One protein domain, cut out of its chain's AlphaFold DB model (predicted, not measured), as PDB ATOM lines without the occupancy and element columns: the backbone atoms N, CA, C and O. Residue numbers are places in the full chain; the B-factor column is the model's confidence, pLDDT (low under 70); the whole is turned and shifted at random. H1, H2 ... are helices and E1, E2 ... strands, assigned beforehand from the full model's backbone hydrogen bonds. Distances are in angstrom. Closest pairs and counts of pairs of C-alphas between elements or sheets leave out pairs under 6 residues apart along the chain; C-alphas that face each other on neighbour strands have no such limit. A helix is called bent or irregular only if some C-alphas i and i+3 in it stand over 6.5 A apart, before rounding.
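This is residues 30 to 95 and 143 to 191 of the 250 residues of an uncharacterized protein of Phycisphaerae bacterium RAS1 (UniProt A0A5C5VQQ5). In this model with little regular structure, H4 packs on paired strands E2 and E3, E1 and E4 pair near one end, and residues 61 to 79, with H2, stick out at the other. The 115 printed residues, 43 in named elements, are mixed: strands and helices alternate, E1 H1 E2 H2 E3 H3 E4 H4. The whole is loose, radius of gyration of the C-alphas 17.4 A, spans 57 by 32 by 22 A.

In E2, residues 55 to 57, find N 56, 2.8 A from O 83 of antiparallel neighbour E3, residues 82 to 84. H4, residues 169 to 178, comes closest to E3 at C-alphas 171 and 83, 6.7 A. E1, residues 33 to 35, is antiparallel to E4, residues 157 to 159; N 34 and O 158 are 2.9 A apart. H1, residues 40 to 51, is irregular: C-alphas 45 and 48 are 7.9 A apart.

Find E1 beginning at C-alpha 33, (2.297, 13.432, 16.501), and H4 ending at C-alpha 178, (-9.187, 25.143, 11.678). H2 is residues 73 to 76, H3 residues 147 to 151.

C-alphas 95 and 143 are 13.8 A apart across the cut. Residues 143 to 151 have pLDDT under 70.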
ATOM      1  N   HIS A  30       2.039   4.788  15.799       82.06
ATOM      2  CA  HIS A  30       2.343   5.779  14.778       82.06
ATOM      3  C   HIS A  30       3.513   6.645  15.248       82.06
ATOM      4  O   HIS A  30       3.628   6.947  16.435       82.06
ATOM      5  N   LYS A  31       4.410   6.995  14.321       84.06
ATOM      6  CA  LYS A  31       5.550   7.886  14.604       84.06
ATOM      7  C   LYS A  31       5.140   9.354  14.620       84.06
ATOM      8  O   LYS A  31       5.826  10.167  15.233       84.06
ATOM      9  N   ASP A  32       4.055   9.666  13.922       84.19
ATOM     10  CA  ASP A  32       3.502  11.005  13.844       84.19
ATOM     11  C   ASP A  32       3.023  11.476  15.215       84.19
ATOM     12  O   ASP A  32       2.799  10.693  16.146       84.19
ATOM     13  N   LYS A  33       2.847  12.784  15.321       85.62
ATOM     14  CA  LYS A  33       2.297  13.432  16.501       85.62
ATOM     15  C   LYS A  33       1.040  14.203  16.129       85.62
ATOM     16  O   LYS A  33       0.749  14.416  14.950       85.62
ATOM     17  N   ARG A  34       0.250  14.573  17.133       83.56
ATOM     18  CA  ARG A  34      -0.960  15.385  16.957       83.56
ATOM     19  C   ARG A  34      -0.976  16.562  17.923       83.56
ATOM     20  O   ARG A  34      -0.407  16.435  19.003       83.56
ATOM     21  N   PRO A  35      -1.666  17.663  17.583       86.62
ATOM     22  CA  PRO A  35      -1.882  18.762  18.513       86.62
ATOM     23  C   PRO A  35      -2.517  18.289  19.828       86.62
ATOM     24  O   PRO A  35      -3.421  17.441  19.820       86.62
ATOM     25  N   ASN A  36      -2.037  18.849  20.939       86.06
ATOM     26  CA  ASN A  36      -2.661  18.744  22.251       86.06
ATOM     27  C   ASN A  36      -4.017  19.459  22.220       86.06
ATOM     28  O   ASN A  36      -4.090  20.623  21.831       86.06
ATOM     29  N   ILE A  37      -5.068  18.771  22.647       87.31
ATOM     30  CA  ILE A  37      -6.425  19.312  22.748       87.31
ATOM     31  C   ILE A  37      -6.891  19.225  24.209       87.31
ATOM     32  O   ILE A  37      -6.407  18.352  24.938       87.31
ATOM     33  N   PRO A  38      -7.796  20.113  24.655       88.06
ATOM     34  CA  PRO A  38      -8.226  20.144  26.047       88.06
ATOM     35  C   PRO A  38      -8.922  18.851  26.474       88.06
ATOM     36  O   PRO A  38      -9.652  18.223  25.706       88.06
ATOM     37  N   THR A  39      -8.695  18.441  27.720       86.88
ATOM     38  CA  THR A  39      -9.532  17.449  28.410       86.88
ATOM     39  C   THR A  39     -10.741  18.146  29.027       86.88
ATOM     40  O   THR A  39     -10.657  19.343  29.297       86.88
ATOM     41  N   GLU A  40     -11.823  17.417  29.313       85.44
ATOM     42  CA  GLU A  40     -12.999  18.009  29.984       85.44
ATOM     43  C   GLU A  40     -12.614  18.723  31.291       85.44
ATOM     44  O   GLU A  40     -13.026  19.850  31.530       85.44
ATOM     45  N   GLU A  41     -11.703  18.138  32.072       84.19
ATOM     46  CA  GLU A  41     -11.246  18.716  33.347       84.19
ATOM     47  C   GLU A  41     -10.462  20.027  33.209       84.19
ATOM     48  O   GLU A  41     -10.233  20.728  34.189       84.19
ATOM     49  N   LEU A  42     -10.003  20.347  31.998       84.12
ATOM     50  CA  LEU A  42      -9.268  21.575  31.705       84.12
ATOM     51  C   LEU A  42     -10.085  22.530  30.828       84.12
ATOM     52  O   LEU A  42      -9.532  23.467  30.253       84.12
ATOM     53  N   ARG A  43     -11.398  22.309  30.718       84.75
ATOM     54  CA  ARG A  43     -12.307  23.137  29.923       84.75
ATOM     55  C   ARG A  43     -12.293  24.608  30.325       84.75
ATOM     56  O   ARG A  43     -12.345  25.471  29.455       84.75
ATOM     57  N   ASP A  44     -12.115  24.897  31.612       85.06
ATOM     58  CA  ASP A  44     -12.052  26.271  32.124       85.06
ATOM     59  C   ASP A  44     -10.928  27.098  31.478       85.06
ATOM     60  O   ASP A  44     -11.067  28.306  31.295       85.06
ATOM     61  N   PHE A  45      -9.836  26.457  31.053       82.88
ATOM     62  CA  PHE A  45      -8.716  27.125  30.385       82.88
ATOM     63  C   PHE A  45      -9.005  27.510  28.926       82.88
ATOM     64  O   PHE A  45      -8.235  28.260  28.330       82.88
ATOM     65  N   VAL A  46     -10.098  27.011  28.342       83.69
ATOM     66  CA  VAL A  46     -10.557  27.349  26.981       83.69
ATOM     67  C   VAL A  46     -11.959  27.966  26.975       83.69
ATOM     68  O   VAL A  46     -12.579  28.077  25.918       83.69
ATOM     69  N   ALA A  47     -12.454  28.410  28.134       82.94
ATOM     70  CA  ALA A  47     -13.795  28.971  28.273       82.94
ATOM     71  C   ALA A  47     -14.022  30.204  27.381       82.94
ATOM     72  O   ALA A  47     -15.095  30.349  26.802       82.94
ATOM     73  N   ASP A  48     -13.021  31.072  27.212       82.88
ATOM     74  CA  ASP A  48     -13.134  32.250  26.337       82.88
ATOM     75  C   ASP A  48     -13.299  31.857  24.862       82.88
ATOM     76  O   ASP A  48     -14.142  32.407  24.150       82.88
ATOM     77  N   ASP A  49     -12.544  30.847  24.425       79.06
ATOM     78  CA  ASP A  49     -12.621  30.266  23.082       79.06
ATOM     79  C   ASP A  49     -13.975  29.588  22.816       79.06
ATOM     80  O   ASP A  49     -14.430  29.537  21.673       79.06
ATOM     81  N   GLU A  50     -14.609  29.052  23.860       83.12
ATOM     82  CA  GLU A  50     -15.937  28.443  23.796       83.12
ATOM     83  C   GLU A  50     -17.063  29.488  23.824       83.12
ATOM     84  O   GLU A  50     -18.041  29.359  23.089       83.12
ATOM     85  N   ASN A  51     -16.920  30.537  24.637       86.06
ATOM     86  CA  ASN A  51     -17.912  31.604  24.779       86.06
ATOM     87  C   ASN A  51     -17.923  32.561  23.578       86.06
ATOM     88  O   ASN A  51     -18.959  33.154  23.271       86.06
ATOM     89  N   ALA A  52     -16.788  32.717  22.892       88.19
ATOM     90  CA  ALA A  52     -16.643  33.571  21.717       88.19
ATOM     91  C   ALA A  52     -15.915  32.840  20.569       88.19
ATOM     92  O   ALA A  52     -14.823  33.249  20.156       88.19
ATOM     93  N   PRO A  53     -16.506  31.762  20.016       89.62
ATOM     94  CA  PRO A  53     -15.855  30.974  18.986       89.62
ATOM     95  C   PRO A  53     -15.729  31.790  17.702       89.62
ATOM     96  O   PRO A  53     -16.666  32.459  17.255       89.62
ATOM     97  N   LYS A  54     -14.563  31.697  17.059       89.81
ATOM     98  CA  LYS A  54     -14.359  32.293  15.735       89.81
ATOM     99  C   LYS A  54     -15.318  31.645  14.741       89.81
ATOM    100  O   LYS A  54     -15.463  30.426  14.718       89.81
ATOM    101  N   THR A  55     -15.943  32.451  13.896       92.81
ATOM    102  CA  THR A  55     -16.799  31.951  12.819       92.81
ATOM    103  C   THR A  55     -15.966  31.688  11.573       92.81
ATOM    104  O   THR A  55     -15.273  32.584  11.092       92.81
ATOM    105  N   MET A  56     -16.045  30.467  11.046       91.31
ATOM    106  CA  MET A  56     -15.481  30.106   9.752       91.31
ATOM    107  C   MET A  56     -16.557  30.206   8.673       91.31
ATOM    108  O   MET A  56     -17.661  29.690   8.845       91.31
ATOM    109  N   LEU A  57     -16.213  30.862   7.565       90.06
ATOM    110  CA  LEU A  57     -17.041  30.931   6.363       90.06
ATOM    111  C   LEU A  57     -16.455  30.013   5.292       90.06
ATOM    112  O   LEU A  57     -15.238  29.974   5.110       90.06
ATOM    113  N   TYR A  58     -17.320  29.320   4.559       83.19
ATOM    114  CA  TYR A  58     -16.927  28.461   3.441       83.19
ATOM    115  C   TYR A  58     -17.437  29.042   2.119       83.19
ATOM    116  O   TYR A  58     -18.460  28.578   1.617       83.19
ATOM    117  N   PRO A  59     -16.757  30.063   1.561       81.75
ATOM    118  CA  PRO A  59     -17.181  30.661   0.305       81.75
ATOM    119  C   PRO A  59     -17.066  29.635  -0.819       81.75
ATOM    120  O   PRO A  59     -16.042  28.954  -0.941       81.75
ATOM    121  N   ARG A  60     -18.107  29.539  -1.643       77.88
ATOM    122  CA  ARG A  60     -18.067  28.743  -2.867       77.88
ATOM    123  C   ARG A  60     -17.616  29.597  -4.039       77.88
ATOM    124  O   ARG A  60     -17.773  30.816  -4.036       77.88
ATOM    125  N   ASP A  61     -17.056  28.942  -5.050       83.12
ATOM    126  CA  ASP A  61     -16.819  29.557  -6.353       83.12
ATOM    127  C   ASP A  61     -17.865  29.027  -7.339       83.12
ATOM    128  O   ASP A  61     -17.675  27.948  -7.905       83.12
ATOM    129  N   PRO A  62     -18.963  29.762  -7.602       80.75
ATOM    130  CA  PRO A  62     -20.007  29.307  -8.515       80.75
ATOM    131  C   PRO A  62     -19.523  29.030  -9.944       80.75
ATOM    132  O   PRO A  62     -20.242  28.383 -10.703       80.75
ATOM    133  N   SER A  63     -18.342  29.526 -10.335       83.44
ATOM    134  CA  SER A  63     -17.786  29.301 -11.671       83.44
ATOM    135  C   SER A  63     -17.075  27.952 -11.822       83.44
ATOM    136  O   SER A  63     -16.996  27.433 -12.936       83.44
ATOM    137  N   LEU A  64     -16.590  27.372 -10.718       84.56
ATOM    138  CA  LEU A  64     -15.822  26.122 -10.700       84.56
ATOM    139  C   LEU A  64     -16.527  25.002  -9.930       84.56
ATOM    140  O   LEU A  64     -16.372  23.824 -10.260       84.56
ATOM    141  N   ASP A  65     -17.310  25.358  -8.916       83.19
ATOM    142  CA  ASP A  65     -17.931  24.409  -8.012       83.19
ATOM    143  C   ASP A  65     -19.210  23.796  -8.595       83.19
ATOM    144  O   ASP A  65     -20.059  24.514  -9.136       83.19
ATOM    145  N   PRO A  66     -19.436  22.482  -8.405       81.69
ATOM    146  CA  PRO A  66     -20.672  21.843  -8.828       81.69
ATOM    147  C   PRO A  66     -21.870  22.427  -8.072       81.69
ATOM    148  O   PRO A  66     -21.877  22.496  -6.837       81.69
ATOM    149  N   GLN A  67     -22.896  22.793  -8.840       78.75
ATOM    150  CA  GLN A  67     -24.126  23.406  -8.350       78.75
ATOM    151  C   GLN A  67     -25.273  22.399  -8.347       78.75
ATOM    152  O   GLN A  67     -25.447  21.624  -9.291       78.75
ATOM    153  N   LEU A  68     -26.085  22.439  -7.293       79.69
ATOM    154  CA  LEU A  68     -27.343  21.708  -7.241       79.69
ATOM    155  C   LEU A  68     -28.507  22.680  -7.382       79.69
ATOM    156  O   LEU A  68     -28.537  23.705  -6.712       79.69
ATOM    157  N   VAL A  69     -29.478  22.333  -8.226       82.50
ATOM    158  CA  VAL A  69     -30.585  23.228  -8.575       82.50
ATOM    159  C   VAL A  69     -31.919  22.544  -8.298       82.50
ATOM    160  O   VAL A  69     -32.213  21.480  -8.842       82.50
ATOM    161  N   TRP A  70     -32.744  23.171  -7.461       83.06
ATOM    162  CA  TRP A  70     -34.143  22.805  -7.239       83.06
ATOM    163  C   TRP A  70     -34.941  24.012  -6.738       83.06
ATOM    164  O   TRP A  70     -34.391  25.053  -6.375       83.06
ATOM    165  N   LYS A  71     -36.271  23.880  -6.704       80.12
ATOM    166  CA  LYS A  71     -37.171  24.959  -6.281       80.12
ATOM    167  C   LYS A  71     -36.882  25.385  -4.834       80.12
ATOM    168  O   LYS A  71     -37.059  24.593  -3.917       80.12
ATOM    169  N   GLY A  72     -36.507  26.650  -4.642       81.75
ATOM    170  CA  GLY A  72     -36.224  27.230  -3.324       81.75
ATOM    171  C   GLY A  72     -34.776  27.078  -2.842       81.75
ATOM    172  O   GLY A  72     -34.469  27.580  -1.766       81.75
ATOM    173  N   LYS A  73     -33.880  26.447  -3.622       82.12
ATOM    174  CA  LYS A  73     -32.459  26.312  -3.258       82.12
ATOM    175  C   LYS A  73     -31.752  27.661  -3.141       82.12
ATOM    176  O   LYS A  73     -31.081  27.896  -2.148       82.12
ATOM    177  N   ASP A  74     -31.999  28.574  -4.075       83.00
ATOM    178  CA  ASP A  74     -31.392  29.914  -4.051       83.00
ATOM    179  C   ASP A  74     -31.799  30.734  -2.815       83.00
ATOM    180  O   ASP A  74     -31.031  31.558  -2.327       83.00
ATOM    181  N   GLU A  75     -33.017  30.514  -2.304       83.25
ATOM    182  CA  GLU A  75     -33.481  31.125  -1.054       83.25
ATOM    183  C   GLU A  75     -32.756  30.517   0.148       83.25
ATOM    184  O   GLU A  75     -32.344  31.233   1.058       83.25
ATOM    185  N   GLN A  76     -32.594  29.191   0.136       78.56
ATOM    186  CA  GLN A  76     -31.913  28.435   1.180       78.56
ATOM    187  C   GLN A  76     -30.417  28.775   1.264       78.56
ATOM    188  O   GLN A  76     -29.887  28.878   2.365       78.56
ATOM    189  N   ASP A  77     -29.763  28.996   0.124       81.31
ATOM    190  CA  ASP A  77     -28.346  29.369   0.019       81.31
ATOM    191  C   ASP A  77     -28.121  30.882   0.043       81.31
ATOM    192  O   ASP A  77     -27.041  31.365  -0.282       81.31
ATOM    193  N   ARG A  78     -29.138  31.682   0.376       80.62
ATOM    194  CA  ARG A  78     -28.990  33.141   0.362       80.62
ATOM    195  C   ARG A  78     -27.936  33.629   1.364       80.62
ATOM    196  O   ARG A  78     -27.358  34.692   1.149       80.62
ATOM    197  N   ALA A  79     -27.738  32.887   2.452       82.88
ATOM    198  CA  ALA A  79     -26.767  33.190   3.491       82.88
ATOM    199  C   ALA A  79     -25.513  32.321   3.353       82.88
ATOM    200  O   ALA A  79     -25.583  31.170   2.921       82.88
ATOM    201  N   ASP A  80     -24.381  32.878   3.774       83.88
ATOM    202  CA  ASP A  80     -23.114  32.158   3.823       83.88
ATOM    203  C   ASP A  80     -23.180  31.022   4.851       83.88
ATOM    204  O   ASP A  80     -23.772  31.167   5.930       83.88
ATOM    205  N   LEU A  81     -22.511  29.906   4.552       86.25
ATOM    206  CA  LEU A  81     -22.313  28.841   5.528       86.25
ATOM    207  C   LEU A  81     -21.313  29.292   6.592       86.25
ATOM    208  O   LEU A  81     -20.097  29.162   6.435       86.25
ATOM    209  N   ALA A  82     -21.862  29.819   7.680       89.75
ATOM    210  CA  ALA A  82     -21.137  30.254   8.857       89.75
ATOM    211  C   ALA A  82     -21.143  29.165   9.930       89.75
ATOM    212  O   ALA A  82     -22.195  28.802  10.458       89.75
ATOM    213  N   VAL A  83     -19.958  28.661  10.274       91.44
ATOM    214  CA  VAL A  83     -19.794  27.581  11.251       91.44
ATOM    215  C   VAL A  83     -18.877  28.050  12.381       91.44
ATOM    216  O   VAL A  83     -17.762  28.502  12.106       91.44
ATOM    217  N   PRO A  84     -19.299  27.978  13.656       92.81
ATOM    218  CA  PRO A  84     -18.422  28.308  14.768       92.81
ATOM    219  C   PRO A  84     -17.325  27.249  14.918       92.81
ATOM    220  O   PRO A  84     -17.575  26.045  14.864       92.81
ATOM    221  N   VAL A  85     -16.096  27.709  15.125       93.25
ATOM    222  CA  VAL A  85     -14.926  26.866  15.366       93.25
ATOM    223  C   VAL A  85     -14.798  26.636  16.870       93.25
ATOM    224  O   VAL A  85     -14.307  27.502  17.595       93.25
ATOM    225  N   VAL A  86     -15.221  25.464  17.338       91.88
ATOM    226  CA  VAL A  86     -15.296  25.124  18.768       91.88
ATOM    227  C   VAL A  86     -14.169  24.171  19.193       91.88
ATOM    228  O   VAL A  86     -13.638  23.432  18.365       91.88
ATOM    229  N   PRO A  87     -13.738  24.170  20.464       91.19
ATOM    230  CA  PRO A  87     -12.799  23.164  20.953       91.19
ATOM    231  C   PRO A  87     -13.395  21.747  20.905       91.19
ATOM    232  O   PRO A  87     -14.587  21.550  21.134       91.19
ATOM    233  N   ILE A  88     -12.549  20.750  20.630       91.25
ATOM    234  CA  ILE A  88     -12.897  19.330  20.765       91.25
ATOM    235  C   ILE A  88     -12.242  18.823  22.046       91.25
ATOM    236  O   ILE A  88     -11.026  18.942  22.196       91.25
ATOM    237  N   TYR A  89     -13.047  18.250  22.939       90.69
ATOM    238  CA  TYR A  89     -12.599  17.803  24.254       90.69
ATOM    239  C   TYR A  89     -12.286  16.307  24.292       90.69
ATOM    240  O   TYR A  89     -13.015  15.480  23.736       90.69
ATOM    241  N   ILE A  90     -11.217  15.949  25.003       88.88
ATOM    242  CA  ILE A  90     -10.940  14.564  25.384       88.88
ATOM    243  C   ILE A  90     -11.735  14.251  26.651       88.88
ATOM    244  O   ILE A  90     -11.435  14.782  27.719       88.88
ATOM    245  N   GLN A  91     -12.709  13.352  26.518       87.25
ATOM    246  CA  GLN A  91     -13.440  12.777  27.651       87.25
ATOM    247  C   GLN A  91     -12.669  11.606  28.260       87.25
ATOM    248  O   GLN A  91     -12.389  11.569  29.450       87.25
ATOM    249  N   GLU A  92     -12.273  10.654  27.415       82.56
ATOM    250  CA  GLU A  92     -11.636   9.416  27.851       82.56
ATOM    251  C   GLU A  92     -10.433   9.084  26.973       82.56
ATOM    252  O   GLU A  92     -10.404   9.354  25.767       82.56
ATOM    253  N   LYS A  93      -9.435   8.452  27.589       81.94
ATOM    254  CA  LYS A  93      -8.277   7.876  26.907       81.94
ATOM    255  C   LYS A  93      -8.361   6.367  27.045       81.94
ATOM    256  O   LYS A  93      -8.517   5.854  28.145       81.94
ATOM    257  N   ILE A  94      -8.269   5.667  25.919       78.69
ATOM    258  CA  ILE A  94      -8.406   4.213  25.867       78.69
ATOM    259  C   ILE A  94      -7.155   3.633  25.218       78.69
ATOM    260  O   ILE A  94      -6.837   3.966  24.076       78.69
ATOM    261  N   HIS A  95      -6.475   2.722  25.918       78.56
ATOM    262  CA  HIS A  95      -5.384   1.935  25.347       78.56
ATOM    263  C   HIS A  95      -5.891   0.538  24.934       78.56
ATOM    264  O   HIS A  95      -6.142  -0.302  25.804       78.56
ATOM    265  N   GLY A 143       2.860  11.356  26.985       57.94
ATOM    266  CA  GLY A 143       4.298  11.668  26.952       57.94
ATOM    267  C   GLY A 143       4.643  13.138  27.231       57.94
ATOM    268  O   GLY A 143       5.736  13.585  26.890       57.94
ATOM    269  N   LEU A 144       3.706  13.905  27.801       60.03
ATOM    270  CA  LEU A 144       3.945  15.254  28.313       60.03
ATOM    271  C   LEU A 144       4.140  15.167  29.829       60.03
ATOM    272  O   LEU A 144       3.170  14.968  30.561       60.03
ATOM    273  N   ASP A 145       5.383  15.312  30.280       61.91
ATOM    274  CA  ASP A 145       5.727  15.205  31.703       61.91
ATOM    275  C   ASP A 145       5.539  16.541  32.453       61.91
ATOM    276  O   ASP A 145       5.256  16.544  33.650       61.91
ATOM    277  N   ASP A 146       5.604  17.673  31.739       65.75
ATOM    278  CA  ASP A 146       5.444  19.019  32.308       65.75
ATOM    279  C   ASP A 146       3.980  19.479  32.264       65.75
ATOM    280  O   ASP A 146       3.363  19.513  31.195       65.75
ATOM    281  N   PHE A 147       3.431  19.882  33.416       63.34
ATOM    282  CA  PHE A 147       2.046  20.350  33.543       63.34
ATOM    283  C   PHE A 147       1.754  21.574  32.665       63.34
ATOM    284  O   PHE A 147       0.738  21.584  31.981       63.34
ATOM    285  N   ASP A 148       2.668  22.543  32.584       65.19
ATOM    286  CA  ASP A 148       2.476  23.773  31.797       65.19
ATOM    287  C   ASP A 148       2.208  23.473  30.309       65.19
ATOM    288  O   ASP A 148       1.306  24.040  29.692       65.19
ATOM    289  N   LYS A 149       2.897  22.470  29.748       62.19
ATOM    290  CA  LYS A 149       2.681  22.009  28.364       62.19
ATOM    291  C   LYS A 149       1.337  21.307  28.166       62.19
ATOM    292  O   LYS A 149       0.857  21.212  27.036       62.19
ATOM    293  N   LYS A 150       0.731  20.783  29.238       63.47
ATOM    294  CA  LYS A 150      -0.605  20.172  29.181       63.47
ATOM    295  C   LYS A 150      -1.705  21.222  29.060       63.47
ATOM    296  O   LYS A 150      -2.723  20.899  28.457       63.47
ATOM    297  N   VAL A 151      -1.490  22.432  29.583       66.19
ATOM    298  CA  VAL A 151      -2.484  23.520  29.601       66.19
ATOM    299  C   VAL A 151      -2.337  24.473  28.405       66.19
ATOM    300  O   VAL A 151      -3.299  25.117  27.998       66.19
ATOM    301  N   GLU A 152      -1.163  24.523  27.770       72.69
ATOM    302  CA  GLU A 152      -0.975  25.208  26.485       72.69
ATOM    303  C   GLU A 152      -1.540  24.372  25.315       72.69
ATOM    304  O   GLU A 152      -0.826  23.651  24.605       72.69
ATOM    305  N   PHE A 153      -2.859  24.437  25.120       76.62
ATOM    306  CA  PHE A 153      -3.548  23.706  24.052       76.62
ATOM    307  C   PHE A 153      -3.164  24.204  22.662       76.62
ATOM    308  O   PHE A 153      -2.887  25.382  22.451       76.62
ATOM    309  N   TYR A 154      -3.168  23.287  21.696       76.88
ATOM    310  CA  TYR A 154      -2.848  23.513  20.283       76.88
ATOM    311  C   TYR A 154      -1.416  24.009  19.985       76.88
ATOM    312  O   TYR A 154      -1.027  24.030  18.819       76.88
ATOM    313  N   ALA A 155      -0.612  24.342  21.000       77.00
ATOM    314  CA  ALA A 155       0.785  24.759  20.857       77.00
ATOM    315  C   ALA A 155       1.771  23.579  20.876       77.00
ATOM    316  O   ALA A 155       2.805  23.620  20.209       77.00
ATOM    317  N   HIS A 156       1.440  22.518  21.620       78.69
ATOM    318  CA  HIS A 156       2.303  21.347  21.796       78.69
ATOM    319  C   HIS A 156       1.759  20.111  21.101       78.69
ATOM    320  O   HIS A 156       0.552  19.927  20.940       78.69
ATOM    321  N   GLU A 157       2.673  19.223  20.732       76.06
ATOM    322  CA  GLU A 157       2.355  17.951  20.104       76.06
ATOM    323  C   GLU A 157       2.389  16.790  21.110       76.06
ATOM    324  O   GLU A 157       3.313  16.662  21.913       76.06
ATOM    325  N   GLN A 158       1.406  15.900  21.014       76.31
ATOM    326  CA  GLN A 158       1.275  14.651  21.763       76.31
ATOM    327  C   GLN A 158       1.436  13.434  20.851       76.31
ATOM    328  O   GLN A 158       1.381  13.536  19.621       76.31
ATOM    329  N   HIS A 159       1.595  12.255  21.455       80.19
ATOM    330  CA  HIS A 159       1.559  10.993  20.719       80.19
ATOM    331  C   HIS A 159       0.279  10.853  19.890       80.19
ATOM    332  O   HIS A 159      -0.821  11.190  20.330       80.19
ATOM    333  N   TRP A 160       0.426  10.337  18.670       83.75
ATOM    334  CA  TRP A 160      -0.717  10.070  17.812       83.75
ATOM    335  C   TRP A 160      -1.591   8.960  18.395       83.75
ATOM    336  O   TRP A 160      -1.102   7.914  18.828       83.75
ATOM    337  N   SER A 161      -2.900   9.178  18.350       81.06
ATOM    338  CA  SER A 161      -3.912   8.226  18.788       81.06
ATOM    339  C   SER A 161      -5.104   8.216  17.834       81.06
ATOM    340  O   SER A 161      -5.400   9.207  17.155       81.06
ATOM    341  N   ASN A 162      -5.798   7.077  17.791       85.88
ATOM    342  CA  ASN A 162      -7.111   6.986  17.163       85.88
ATOM    343  C   ASN A 162      -8.126   7.728  18.034       85.88
ATOM    344  O   ASN A 162      -8.118   7.570  19.254       85.88
ATOM    345  N   ARG A 163      -9.009   8.509  17.408       87.75
ATOM    346  CA  ARG A 163     -10.042   9.278  18.107       87.75
ATOM    347  C   ARG A 163     -11.419   8.886  17.591       87.75
ATOM    348  O   ARG A 163     -11.642   8.867  16.383       87.75
ATOM    349  N   MET A 164     -12.327   8.603  18.516       90.06
ATOM    350  CA  MET A 164     -13.762   8.572  18.258       90.06
ATOM    351  C   MET A 164     -14.329   9.885  18.788       90.06
ATOM    352  O   MET A 164     -14.149  10.196  19.961       90.06
ATOM    353  N   ILE A 165     -14.953  10.670  17.914       91.50
ATOM    354  CA  ILE A 165     -15.472  11.995  18.257       91.50
ATOM    355  C   ILE A 165     -16.993  11.925  18.197       91.50
ATOM    356  O   ILE A 165     -17.554  11.480  17.196       91.50
ATOM    357  N   LEU A 166     -17.644  12.352  19.274       89.94
ATOM    358  CA  LEU A 166     -19.092  12.474  19.357       89.94
ATOM    359  C   LEU A 166     -19.465  13.954  19.259       89.94
ATOM    360  O   LEU A 166     -19.031  14.752  20.082       89.94
ATOM    361  N   GLY A 167     -20.273  14.311  18.266       87.81
ATOM    362  CA  GLY A 167     -20.732  15.680  18.060       87.81
ATOM    363  C   GLY A 167     -21.391  15.857  16.698       87.81
ATOM    364  O   GLY A 167     -21.442  14.918  15.900       87.81
ATOM    365  N   ASP A 168     -21.886  17.066  16.442       87.19
ATOM    366  CA  ASP A 168     -22.345  17.465  15.113       87.19
ATOM    367  C   ASP A 168     -21.169  17.421  14.125       87.19
ATOM    368  O   ASP A 168     -20.091  17.965  14.386       87.19
ATOM    369  N   SER A 169     -21.358  16.738  12.997       88.19
ATOM    370  CA  SER A 169     -20.278  16.484  12.045       88.19
ATOM    371  C   SER A 169     -19.749  17.760  11.395       88.19
ATOM    372  O   SER A 169     -18.547  17.838  11.148       88.19
ATOM    373  N   LEU A 170     -20.595  18.767  11.152       88.38
ATOM    374  CA  LEU A 170     -20.176  20.040  10.570       88.38
ATOM    375  C   LEU A 170     -19.260  20.786  11.547       88.38
ATOM    376  O   LEU A 170     -18.151  21.168  11.173       88.38
ATOM    377  N   LEU A 171     -19.661  20.895  12.818       90.50
ATOM    378  CA  LEU A 171     -18.840  21.518  13.866       90.50
ATOM    379  C   LEU A 171     -17.512  20.785  14.078       90.50
ATOM    380  O   LEU A 171     -16.452  21.414  14.162       90.50
ATOM    381  N   VAL A 172     -17.555  19.451  14.148       92.12
ATOM    382  CA  VAL A 172     -16.363  18.617  14.348       92.12
ATOM    383  C   VAL A 172     -15.395  18.785  13.183       92.12
ATOM    384  O   VAL A 172     -14.217  19.058  13.402       92.12
ATOM    385  N   MET A 173     -15.871  18.669  11.943       91.75
ATOM    386  CA  MET A 173     -15.013  18.767  10.762       91.75
ATOM    387  C   MET A 173     -14.407  20.166  10.610       91.75
ATOM    388  O   MET A 173     -13.214  20.276  10.323       91.75
ATOM    389  N   THR A 174     -15.178  21.228  10.872       92.81
ATOM    390  CA  THR A 174     -14.668  22.606  10.900       92.81
ATOM    391  C   THR A 174     -13.587  22.782  11.963       92.81
ATOM    392  O   THR A 174     -12.521  23.329  11.684       92.81
ATOM    393  N   SER A 175     -13.798  22.255  13.165       93.00
ATOM    394  CA  SER A 175     -12.844  22.394  14.271       93.00
ATOM    395  C   SER A 175     -11.555  21.599  14.035       93.00
ATOM    396  O   SER A 175     -10.458  22.112  14.253       93.00
ATOM    397  N   LEU A 176     -11.659  20.388  13.480       93.00
ATOM    398  CA  LEU A 176     -10.510  19.599  13.023       93.00
ATOM    399  C   LEU A 176      -9.713  20.324  11.924       93.00
ATOM    400  O   LEU A 176      -8.482  20.263  11.887       93.00
ATOM    401  N   ALA A 177     -10.407  21.012  11.017       92.12
ATOM    402  CA  ALA A 177      -9.781  21.748   9.930       92.12
ATOM    403  C   ALA A 177      -9.059  23.016  10.419       92.12
ATOM    404  O   ALA A 177      -7.910  23.228  10.032       92.12
ATOM    405  N   GLU A 178      -9.707  23.834  11.256       91.19
ATOM    406  CA  GLU A 178      -9.187  25.143  11.678       91.19
ATOM    407  C   GLU A 178      -8.315  25.089  12.940       91.19
ATOM    408  O   GLU A 178      -7.217  25.640  12.935       91.19
ATOM    409  N   LYS A 179      -8.767  24.438  14.023       89.44
ATOM    410  CA  LYS A 179      -8.031  24.405  15.305       89.44
ATOM    411  C   LYS A 179      -6.897  23.385  15.290       89.44
ATOM    412  O   LYS A 179      -5.812  23.667  15.786       89.44
ATOM    413  N   GLU A 180      -7.119  22.212  14.698       88.62
ATOM    414  CA  GLU A 180      -6.083  21.169  14.610       88.62
ATOM    415  C   GLU A 180      -5.255  21.224  13.314       88.62
ATOM    416  O   GLU A 180      -4.281  20.481  13.158       88.62
ATOM    417  N   GLY A 181      -5.618  22.098  12.368       88.56
ATOM    418  CA  GLY A 181      -4.867  22.291  11.130       88.56
ATOM    419  C   GLY A 181      -4.762  21.018  10.283       88.56
ATOM    420  O   GLY A 181      -3.692  20.728   9.738       88.56
ATOM    421  N   LEU A 182      -5.838  20.223  10.208       89.38
ATOM    422  CA  LEU A 182      -5.878  18.965   9.444       89.38
ATOM    423  C   LEU A 182      -6.219  19.144   7.956       89.38
ATOM    424  O   LEU A 182      -6.242  18.163   7.207       89.38
ATOM    425  N   LYS A 183      -6.433  20.381   7.493       88.81
ATOM    426  CA  LYS A 183      -6.623  20.692   6.067       88.81
ATOM    427  C   LYS A 183      -5.465  20.146   5.228       88.81
ATOM    428  O   LYS A 183      -4.301  20.373   5.543       88.81
ATOM    429  N   GLY A 184      -5.786  19.404   4.170       89.06
ATOM    430  CA  GLY A 184      -4.797  18.811   3.259       89.06
ATOM    431  C   GLY A 184      -3.961  17.661   3.842       89.06
ATOM    432  O   GLY A 184      -3.150  17.092   3.119       89.06
ATOM    433  N   LYS A 185      -4.154  17.288   5.116       88.94
ATOM    434  CA  LYS A 185      -3.440  16.174   5.772       88.94
ATOM    435  C   LYS A 185      -4.232  14.864   5.768       88.94
ATOM    436  O   LYS A 185      -3.695  13.814   6.115       88.94
ATOM    437  N   VAL A 186      -5.515  14.919   5.419       89.94
ATOM    438  CA  VAL A 186      -6.387  13.743   5.375       89.94
ATOM    439  C   VAL A 186      -6.120  12.964   4.092       89.94
ATOM    440  O   VAL A 186      -6.327  13.478   2.998       89.94
ATOM    441  N   GLN A 187      -5.669  11.718   4.233       91.00
ATOM    442  CA  GLN A 187      -5.383  10.842   3.096       91.00
ATOM    443  C   GLN A 187      -6.662  10.271   2.470       91.00
ATOM    444  O   GLN A 187      -6.806  10.263   1.251       91.00
ATOM    445  N   THR A 188      -7.578   9.785   3.311       93.00
ATOM    446  CA  THR A 188      -8.796   9.099   2.876       93.00
ATOM    447  C   THR A 188      -9.927   9.416   3.838       93.00
ATOM    448  O   THR A 188      -9.748   9.348   5.054       93.00
ATOM    449  N   ILE A 189     -11.100   9.711   3.286       90.19
ATOM    450  CA  ILE A 189     -12.354   9.817   4.027       90.19
ATOM    451  C   ILE A 189     -13.245   8.673   3.557       90.19
ATOM    452  O   ILE A 189     -13.472   8.514   2.360       90.19
ATOM    453  N   TYR A 190     -13.735   7.875   4.502       89.56
ATOM    454  CA  TYR A 190     -14.821   6.933   4.256       89.56
ATOM    455  C   TYR A 190     -16.091   7.508   4.867       89.56
ATOM    456  O   TYR A 190     -16.093   7.922   6.026       89.56
ATOM    457  N   PHE A 191     -17.154   7.551   4.078       82.31
ATOM    458  CA  PHE A 191     -18.428   8.107   4.488       82.31
ATOM    459  C   PHE A 191     -19.548   7.252   3.913       82.31
ATOM    460  O   PHE A 191     -19.588   7.028   2.703       82.31
TER     461      PHE A 191